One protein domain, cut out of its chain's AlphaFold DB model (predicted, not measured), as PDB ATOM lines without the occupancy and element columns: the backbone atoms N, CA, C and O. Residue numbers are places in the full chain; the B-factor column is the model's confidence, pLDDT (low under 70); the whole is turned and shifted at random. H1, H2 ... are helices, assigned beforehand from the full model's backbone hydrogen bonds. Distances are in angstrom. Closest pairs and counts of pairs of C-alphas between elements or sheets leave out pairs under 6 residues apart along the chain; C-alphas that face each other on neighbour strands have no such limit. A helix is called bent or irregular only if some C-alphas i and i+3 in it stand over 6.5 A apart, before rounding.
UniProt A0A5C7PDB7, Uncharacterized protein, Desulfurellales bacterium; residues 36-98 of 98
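This is residues 36 to 98 of the 98 residues of an uncharacterized protein of Desulfurellales bacterium (UniProt A0A5C7PDB7). Four short helices with few contacts stand round a middle through which the link from H1 to H2 passes near Ala 59; H1 lies toward one end of the longest axis, H2 and H3 toward the other, and H4 makes a corner with H3. Residues 50 to 55 stick out. The printed part has 63 residues, with H1, H2, H3 and H4 in chain order and no named strand: all helix, compact, radius of gyration of the C-alphas 12.2 A, spans 33 by 27 by 20 A.

Start at H1, residues 36 to 47; with residues 39 to 42 alone it touches H4, residues 86 to 91, about perpendicular at 87 degrees, closest C-alphas Ile 42 and Phe 91, 6.7 A. H2, residues 63 to 71, touches no helix; it is only just apart from H3, residues 76 to 84, closest 8.3 A. H3 and H4 are close but not clearly touching, closest C-alphas Trp 82 and Asn 88, 6.8 A. In H1, H2 and H3 every O i to N i+4 pair is within hydrogen-bond range; in H4 0 of 2 are, and 2 of 3 O i to N i+3 pairs.

Find C-alpha 36 at (21.655, 40.930, 24.556); H1 runs 17.0 A. H2 runs 12.4 A, H3 12.1 A. H4, 10.0 A, ends at C-alpha 91, (12.082, 40.662, 18.285), and is irregular: C-alphas 87 and 90 are 7.4 A apart.

The C-alphas farthest apart, Pro 51 and Leu 71, are 34.9 A apart. The H1 to H2 link is long; the printed part has no cut, and no printed residue is under 70 in pLDDT.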
ATOM      1  N   ASP A  36      21.663  39.674  23.807       90.88
ATOM      2  CA  ASP A  36      21.655  40.930  24.556       90.88
ATOM      3  C   ASP A  36      21.861  42.134  23.624       90.88
ATOM      4  O   ASP A  36      21.035  43.053  23.586       90.88
ATOM      5  N   GLU A  37      22.895  42.105  22.776       87.44
ATOM      6  CA  GLU A  37      23.153  43.196  21.824       87.44
ATOM      7  C   GLU A  37      22.067  43.312  20.745       87.44
ATOM      8  O   GLU A  37      21.733  44.410  20.278       87.44
ATOM      9  N   VAL A  38      21.485  42.179  20.346       88.25
ATOM     10  CA  VAL A  38      20.414  42.135  19.347       88.25
ATOM     11  C   VAL A  38      19.161  42.806  19.899       88.25
ATOM     12  O   VAL A  38      18.591  43.671  19.231       88.25
ATOM     13  N   LEU A  39      18.755  42.447  21.116       92.38
ATOM     14  CA  LEU A  39      17.581  42.989  21.792       92.38
ATOM     15  C   LEU A  39      17.741  44.487  22.076       92.38
ATOM     16  O   LEU A  39      16.820  45.263  21.799       92.38
ATOM     17  N   GLU A  40      18.922  44.925  22.513       92.94
ATOM     18  CA  GLU A  40      19.224  46.352  22.673       92.94
ATOM     19  C   GLU A  40      19.162  47.105  21.335       92.94
ATOM     20  O   GLU A  40      18.582  48.192  21.241       92.94
ATOM     21  N   GLY A  41      19.683  46.515  20.257       91.38
ATOM     22  CA  GLY A  41      19.569  47.075  18.911       91.38
ATOM     23  C   GLY A  41      18.120  47.196  18.427       91.38
ATOM     24  O   GLY A  41      17.763  48.185  17.780       91.38
ATOM     25  N   ILE A  42      17.267  46.223  18.756       93.25
ATOM     26  CA  ILE A  42      15.832  46.244  18.439       93.25
ATOM     27  C   ILE A  42      15.127  47.349  19.217       93.25
ATOM     28  O   ILE A  42      14.348  48.100  18.628       93.25
ATOM     29  N   LYS A  43      15.423  47.496  20.511       92.31
ATOM     30  CA  LYS A  43      14.879  48.573  21.342       92.31
ATOM     31  C   LYS A  43      15.197  49.950  20.754       92.31
ATOM     32  O   LYS A  43      14.278  50.730  20.516       92.31
ATOM     33  N   ARG A  44      16.460  50.209  20.397       92.00
ATOM     34  CA  ARG A  44      16.862  51.466  19.732       92.00
ATOM     35  C   ARG A  44      16.159  51.667  18.389       92.00
ATOM     36  O   ARG A  44      15.751  52.779  18.055       92.00
ATOM     37  N   ALA A  45      15.997  50.594  17.613       90.81
ATOM     38  CA  ALA A  45      15.293  50.658  16.337       90.81
ATOM     39  C   ALA A  45      13.810  51.021  16.517       90.81
ATOM     40  O   ALA A  45      13.307  51.811  15.723       90.81
ATOM     41  N   ARG A  46      13.133  50.515  17.563       89.81
ATOM     42  CA  ARG A  46      11.747  50.899  17.908       89.81
ATOM     43  C   ARG A  46      11.630  52.387  18.198       89.81
ATOM     44  O   ARG A  46      10.732  53.041  17.679       89.81
ATOM     45  N   GLU A  47      12.546  52.911  19.006       88.31
ATOM     46  CA  GLU A  47      12.588  54.330  19.381       88.31
ATOM     47  C   GLU A  47      12.853  55.240  18.169       88.31
ATOM     48  O   GLU A  47      12.430  56.392  18.151       88.31
ATOM     49  N   SER A  48      13.499  54.704  17.130       85.75
ATOM     50  CA  SER A  48      13.863  55.430  15.910       85.75
ATOM     51  C   SER A  48      12.845  55.283  14.767       85.75
ATOM     52  O   SER A  48      13.106  55.740  13.653       85.75
ATOM     53  N   VAL A  49      11.696  54.627  14.988       81.38
ATOM     54  CA  VAL A  49      10.678  54.444  13.940       81.38
ATOM     55  C   VAL A  49      10.053  55.793  13.580       81.38
ATOM     56  O   VAL A  49       9.298  56.372  14.357       81.38
ATOM     57  N   VAL A  50      10.313  56.266  12.359       77.25
ATOM     58  CA  VAL A  50       9.713  57.495  11.822       77.25
ATOM     59  C   VAL A  50       8.319  57.195  11.246       77.25
ATOM     60  O   VAL A  50       8.196  56.373  10.325       77.25
ATOM     61  N   PRO A  51       7.251  57.854  11.735       74.31
ATOM     62  CA  PRO A  51       5.922  57.745  11.142       74.31
ATOM     63  C   PRO A  51       5.929  58.174   9.665       74.31
ATOM     64  O   PRO A  51       6.525  59.183   9.308       74.31
ATOM     65  N   GLY A  52       5.261  57.411   8.796       75.44
ATOM     66  CA  GLY A  52       5.128  57.742   7.368       75.44
ATOM     67  C   GLY A  52       6.260  57.264   6.446       75.44
ATOM     68  O   GLY A  52       6.136  57.430   5.236       75.44
ATOM     69  N   SER A  53       7.317  56.621   6.961       77.94
ATOM     70  CA  SER A  53       8.319  55.961   6.103       77.94
ATOM     71  C   SER A  53       7.700  54.807   5.301       77.94
ATOM     72  O   SER A  53       6.924  54.015   5.846       77.94
ATOM     73  N   THR A  54       8.069  54.688   4.025       73.88
ATOM     74  CA  THR A  54       7.647  53.603   3.122       73.88
ATOM     75  C   THR A  54       8.384  52.293   3.391       73.88
ATOM     76  O   THR A  54       7.784  51.228   3.288       73.88
ATOM     77  N   ASN A  55       9.650  52.359   3.814       76.75
ATOM     78  CA  ASN A  55      10.431  51.196   4.223       76.75
ATOM     79  C   ASN A  55      10.519  51.162   5.748       76.75
ATOM     80  O   ASN A  55      11.163  52.015   6.368       76.75
ATOM     81  N   LYS A  56       9.848  50.183   6.356       82.00
ATOM     82  CA  LYS A  56       9.825  49.993   7.808       82.00
ATOM     83  C   LYS A  56      10.497  48.679   8.156       82.00
ATOM     84  O   LYS A  56      10.116  47.629   7.649       82.00
ATOM     85  N   LEU A  57      11.471  48.737   9.059       89.19
ATOM     86  CA  LEU A  57      11.999  47.535   9.686       89.19
ATOM     87  C   LEU A  57      10.907  46.946  10.585       89.19
ATOM     88  O   LEU A  57      10.483  47.586  11.547       89.19
ATOM     89  N   VAL A  58      10.428  45.748  10.255       91.38
ATOM     90  CA  VAL A  58       9.332  45.098  10.989       91.38
ATOM     91  C   VAL A  58       9.844  44.362  12.222       91.38
ATOM     92  O   VAL A  58       9.250  44.482  13.292       91.38
ATOM     93  N   ALA A  59      10.951  43.634  12.092       93.94
ATOM     94  CA  ALA A  59      11.571  42.840  13.147       93.94
ATOM     95  C   ALA A  59      13.045  42.569  12.811       93.94
ATOM     96  O   ALA A  59      13.453  42.696  11.655       93.94
ATOM     97  N   ARG A  60      13.834  42.162  13.810       92.81
ATOM     98  CA  ARG A  60      15.106  41.459  13.585       92.81
ATOM     99  C   ARG A  60      14.924  40.017  14.038       92.81
ATOM    100  O   ARG A  60      14.608  39.777  15.197       92.81
ATOM    101  N   VAL A  61      15.084  39.079  13.114       91.62
ATOM    102  CA  VAL A  61      14.771  37.667  13.343       91.62
ATOM    103  C   VAL A  61      16.032  36.925  13.806       91.62
ATOM    104  O   VAL A  61      17.064  37.053  13.141       91.62
ATOM    105  N   PRO A  62      15.987  36.163  14.918       88.94
ATOM    106  CA  PRO A  62      17.102  35.311  15.325       88.94
ATOM    107  C   PRO A  62      17.465  34.300  14.232       88.94
ATOM    108  O   PRO A  62      16.586  33.769  13.552       88.94
ATOM    109  N   MET A  63      18.755  33.980  14.096       87.31
ATOM    110  CA  MET A  63      19.226  33.030  13.076       87.31
ATOM    111  C   MET A  63      18.528  31.668  13.187       87.31
ATOM    112  O   MET A  63      18.202  31.070  12.170       87.31
ATOM    113  N   THR A  64      18.243  31.207  14.404       89.38
ATOM    114  CA  THR A  64      17.548  29.937  14.655       89.38
ATOM    115  C   THR A  64      16.140  29.912  14.062       89.38
ATOM    116  O   THR A  64      15.757  28.923  13.447       89.38
ATOM    117  N   VAL A  65      15.393  31.012  14.180       92.88
ATOM    118  CA  VAL A  65      14.051  31.145  13.593       92.88
ATOM    119  C   VAL A  65      14.134  31.193  12.069       92.88
ATOM    120  O   VAL A  65      13.341  30.555  11.387       92.88
ATOM    121  N   TYR A  66      15.115  31.913  11.518       92.25
ATOM    122  CA  TYR A  66      15.332  31.933  10.073       92.25
ATOM    123  C   TYR A  66      15.669  30.537   9.527       92.25
ATOM    124  O   TYR A  66      15.057  30.090   8.561       92.25
ATOM    125  N   GLU A  67      16.587  29.809  10.167       91.06
ATOM    126  CA  GLU A  67      16.918  28.431   9.790       91.06
ATOM    127  C   GLU A  67      15.695  27.509   9.875       91.06
ATOM    128  O   GLU A  67      15.449  26.743   8.943       91.06
ATOM    129  N   GLN A  68      14.886  27.633  10.931       92.81
ATOM    130  CA  GLN A  68      13.626  26.901  11.061       92.81
ATOM    131  C   GLN A  68      12.669  27.211   9.904       92.81
ATOM    132  O   GLN A  68      12.157  26.287   9.279       92.81
ATOM    133  N   SER A  69      12.482  28.489   9.564       96.56
ATOM    134  CA  SER A  69      11.590  28.898   8.473       96.56
ATOM    135  C   SER A  69      11.996  28.323   7.113       96.56
ATOM    136  O   SER A  69      11.136  27.997   6.300       96.56
ATOM    137  N   LEU A  70      13.301  28.146   6.870       95.50
ATOM    138  CA  LEU A  70      13.801  27.512   5.651       95.50
ATOM    139  C   LEU A  70      13.525  26.005   5.645       95.50
ATOM    140  O   LEU A  70      13.142  25.459   4.612       95.50
ATOM    141  N   LEU A  71      13.721  25.337   6.785       93.19
ATOM    142  CA  LEU A  71      13.491  23.897   6.928       93.19
ATOM    143  C   LEU A  71      12.006  23.541   6.814       93.19
ATOM    144  O   LEU A  71      11.651  22.559   6.165       93.19
ATOM    145  N   GLU A  72      11.151  24.353   7.428       95.81
ATOM    146  CA  GLU A  72       9.698  24.186   7.439       95.81
ATOM    147  C   GLU A  72       9.012  24.825   6.223       95.81
ATOM    148  O   GLU A  72       7.806  24.675   6.064       95.81
ATOM    149  N   GLN A  73       9.775  25.492   5.349       97.50
ATOM    150  CA  GLN A  73       9.287  26.158   4.136       97.50
ATOM    151  C   GLN A  73       8.159  27.159   4.416       97.50
ATOM    152  O   GLN A  73       7.133  27.158   3.737       97.50
ATOM    153  N   TRP A  74       8.366  28.013   5.420       98.00
ATOM    154  CA  TRP A  74       7.381  29.005   5.842       98.00
ATOM    155  C   TRP A  74       6.947  29.907   4.695       98.00
ATOM    156  O   TRP A  74       7.771  30.446   3.947       98.00
ATOM    157  N   ASP A  75       5.642  30.133   4.631       97.69
ATOM    158  CA  ASP A  75       5.045  31.105   3.733       97.69
ATOM    159  C   ASP A  75       4.762  32.446   4.439       97.69
ATOM    160  O   ASP A  75       5.185  32.717   5.569       97.69
ATOM    161  N   GLU A  76       4.061  33.346   3.748       96.19
ATOM    162  CA  GLU A  76       3.682  34.647   4.305       96.19
ATOM    163  C   GLU A  76       2.782  34.522   5.548       96.19
ATOM    164  O   GLU A  76       2.873  35.347   6.463       96.19
ATOM    165  N   ALA A  77       1.909  33.513   5.603       96.94
ATOM    166  CA  ALA A  77       1.008  33.297   6.727       96.94
ATOM    167  C   ALA A  77       1.772  32.813   7.966       96.94
ATOM    168  O   ALA A  77       1.500  33.306   9.064       96.94
ATOM    169  N   ASP A  78       2.760  31.936   7.794       97.88
ATOM    170  CA  ASP A  78       3.634  31.485   8.882       97.88
ATOM    171  C   ASP A  78       4.446  32.645   9.464       97.88
ATOM    172  O   ASP A  78       4.462  32.859  10.681       97.88
ATOM    173  N   TRP A  79       5.030  33.482   8.602       96.00
ATOM    174  CA  TRP A  79       5.726  34.688   9.049       96.00
ATOM    175  C   TRP A  79       4.800  35.659   9.772       96.00
ATOM    176  O   TRP A  79       5.164  36.175  10.829       96.00
ATOM    177  N   LYS A  80       3.588  35.901   9.258       95.44
ATOM    178  CA  LYS A  80       2.593  36.742   9.945       95.44
ATOM    179  C   LYS A  80       2.190  36.160  11.289       95.44
ATOM    180  O   LYS A  80       1.991  36.926  12.233       95.44
ATOM    181  N   LYS A  81       2.062  34.838  11.395       96.38
ATOM    182  CA  LYS A  81       1.773  34.156  12.657       96.38
ATOM    183  C   LYS A  81       2.908  34.388  13.649       96.38
ATOM    184  O   LYS A  81       2.643  34.909  14.727       96.38
ATOM    185  N   TRP A  82       4.153  34.107  13.263       96.19
ATOM    186  CA  TRP A  82       5.322  34.313  14.122       96.19
ATOM    187  C   TRP A  82       5.476  35.777  14.545       96.19
ATOM    188  O   TRP A  82       5.645  36.070  15.726       96.19
ATOM    189  N   LEU A  83       5.344  36.711  13.597       95.25
ATOM    190  CA  LEU A  83       5.467  38.146  13.848       95.25
ATOM    191  C   LEU A  83       4.375  38.682  14.768       95.25
ATOM    192  O   LEU A  83       4.620  39.656  15.466       95.25
ATOM    193  N   ASN A  84       3.170  38.116  14.762       95.19
ATOM    194  CA  ASN A  84       2.065  38.591  15.598       95.19
ATOM    195  C   ASN A  84       1.896  37.803  16.905       95.19
ATOM    196  O   ASN A  84       0.994  38.124  17.678       95.19
ATOM    197  N   ASP A  85       2.758  36.825  17.167       95.19
ATOM    198  CA  ASP A  85       2.787  36.091  18.426       95.19
ATOM    199  C   ASP A  85       3.359  36.976  19.558       95.19
ATOM    200  O   ASP A  85       4.435  37.569  19.387       95.19
ATOM    201  N   PRO A  86       2.663  37.115  20.706       93.06
ATOM    202  CA  PRO A  86       3.149  37.902  21.838       93.06
ATOM    203  C   PRO A  86       4.489  37.410  22.398       93.06
ATOM    204  O   PRO A  86       5.273  38.242  22.858       93.06
ATOM    205  N   ASP A  87       4.802  36.117  22.298       94.31
ATOM    206  CA  ASP A  87       6.072  35.573  22.793       94.31
ATOM    207  C   ASP A  87       7.262  36.051  21.941       94.31
ATOM    208  O   ASP A  87       8.388  36.176  22.426       94.31
ATOM    209  N   ASN A  88       7.005  36.440  20.689       93.62
ATOM    210  CA  ASN A  88       8.005  36.993  19.773       93.62
ATOM    211  C   ASN A  88       8.052  38.527  19.794       93.62
ATOM    212  O   ASN A  88       8.812  39.144  19.035       93.62
ATOM    213  N   ALA A  89       7.274  39.179  20.667       92.06
ATOM    214  CA  ALA A  89       7.181  40.633  20.720       92.06
ATOM    215  C   ALA A  89       8.539  41.301  20.967       92.06
ATOM    216  O   ALA A  89       8.768  42.398  20.466       92.06
ATOM    217  N   ALA A  90       9.466  40.647  21.674       92.69
ATOM    218  CA  ALA A  90      10.826  41.139  21.915       92.69
ATOM    219  C   ALA A  90      11.650  41.332  20.625       92.69
ATOM    220  O   ALA A  90      12.519  42.199  20.584       92.69
ATOM    221  N   PHE A  91      11.331  40.609  19.547       94.12
ATOM    222  CA  PHE A  91      12.082  40.662  18.285       94.12
ATOM    223  C   PHE A  91      11.560  41.711  17.296       94.12
ATOM    224  O   PHE A  91      12.201  42.048  16.295       94.12
ATOM    225  N   ARG A  92      10.372  42.252  17.567       93.81
ATOM    226  CA  ARG A  92       9.690  43.190  16.677       93.81
ATOM    227  C   ARG A  92      10.245  44.598  16.796       93.81
ATOM    228  O   ARG A  92      10.593  45.029  17.881       93.81
ATOM    229  N   VAL A  93      10.255  45.352  15.710       93.12
ATOM    230  CA  VAL A  93      10.522  46.799  15.701       93.12
ATOM    231  C   VAL A  93       9.230  47.576  15.445       93.12
ATOM    232  O   VAL A  93       8.978  48.591  16.088       93.12
ATOM    233  N   TRP A  94       8.371  47.076  14.554       88.12
ATOM    234  CA  TRP A  94       7.083  47.701  14.271       88.12
ATOM    235  C   TRP A  94       6.021  47.301  15.314       88.12
ATOM    236  O   TRP A  94       5.774  46.099  15.483       88.12
ATOM    237  N   PRO A  95       5.357  48.267  15.986       82.56
ATOM    238  CA  PRO A  95       4.384  47.983  17.045       82.56
ATOM    239  C   PRO A  95       2.983  47.605  16.531       82.56
ATOM    240  O   PRO A  95       2.183  47.072  17.292       82.56
ATOM    241  N   GLY A  96       2.653  47.890  15.267       83.44
ATOM    242  CA  GLY A  96       1.340  47.574  14.686       83.44
ATOM    243  C   GLY A  96       1.268  46.154  14.125       83.44
ATOM    244  O   GLY A  96       2.296  45.551  13.857       83.44
ATOM    245  N   ARG A  97       0.075  45.607  13.893       83.56
ATOM    246  CA  ARG A  97      -0.078  44.265  13.299       83.56
ATOM    247  C   ARG A  97       0.560  44.184  11.900       83.56
ATOM    248  O   ARG A  97       0.521  45.167  11.159       83.56
ATOM    249  N   VAL A  98       1.147  43.028  11.588       84.44
ATOM    250  CA  VAL A  98       1.680  42.665  10.257       84.44
ATOM    251  C   VAL A  98       0.676  41.790   9.522       84.44
ATOM    252  O   VAL A  98       0.076  40.926  10.205       84.44
TER     253      VAL A  98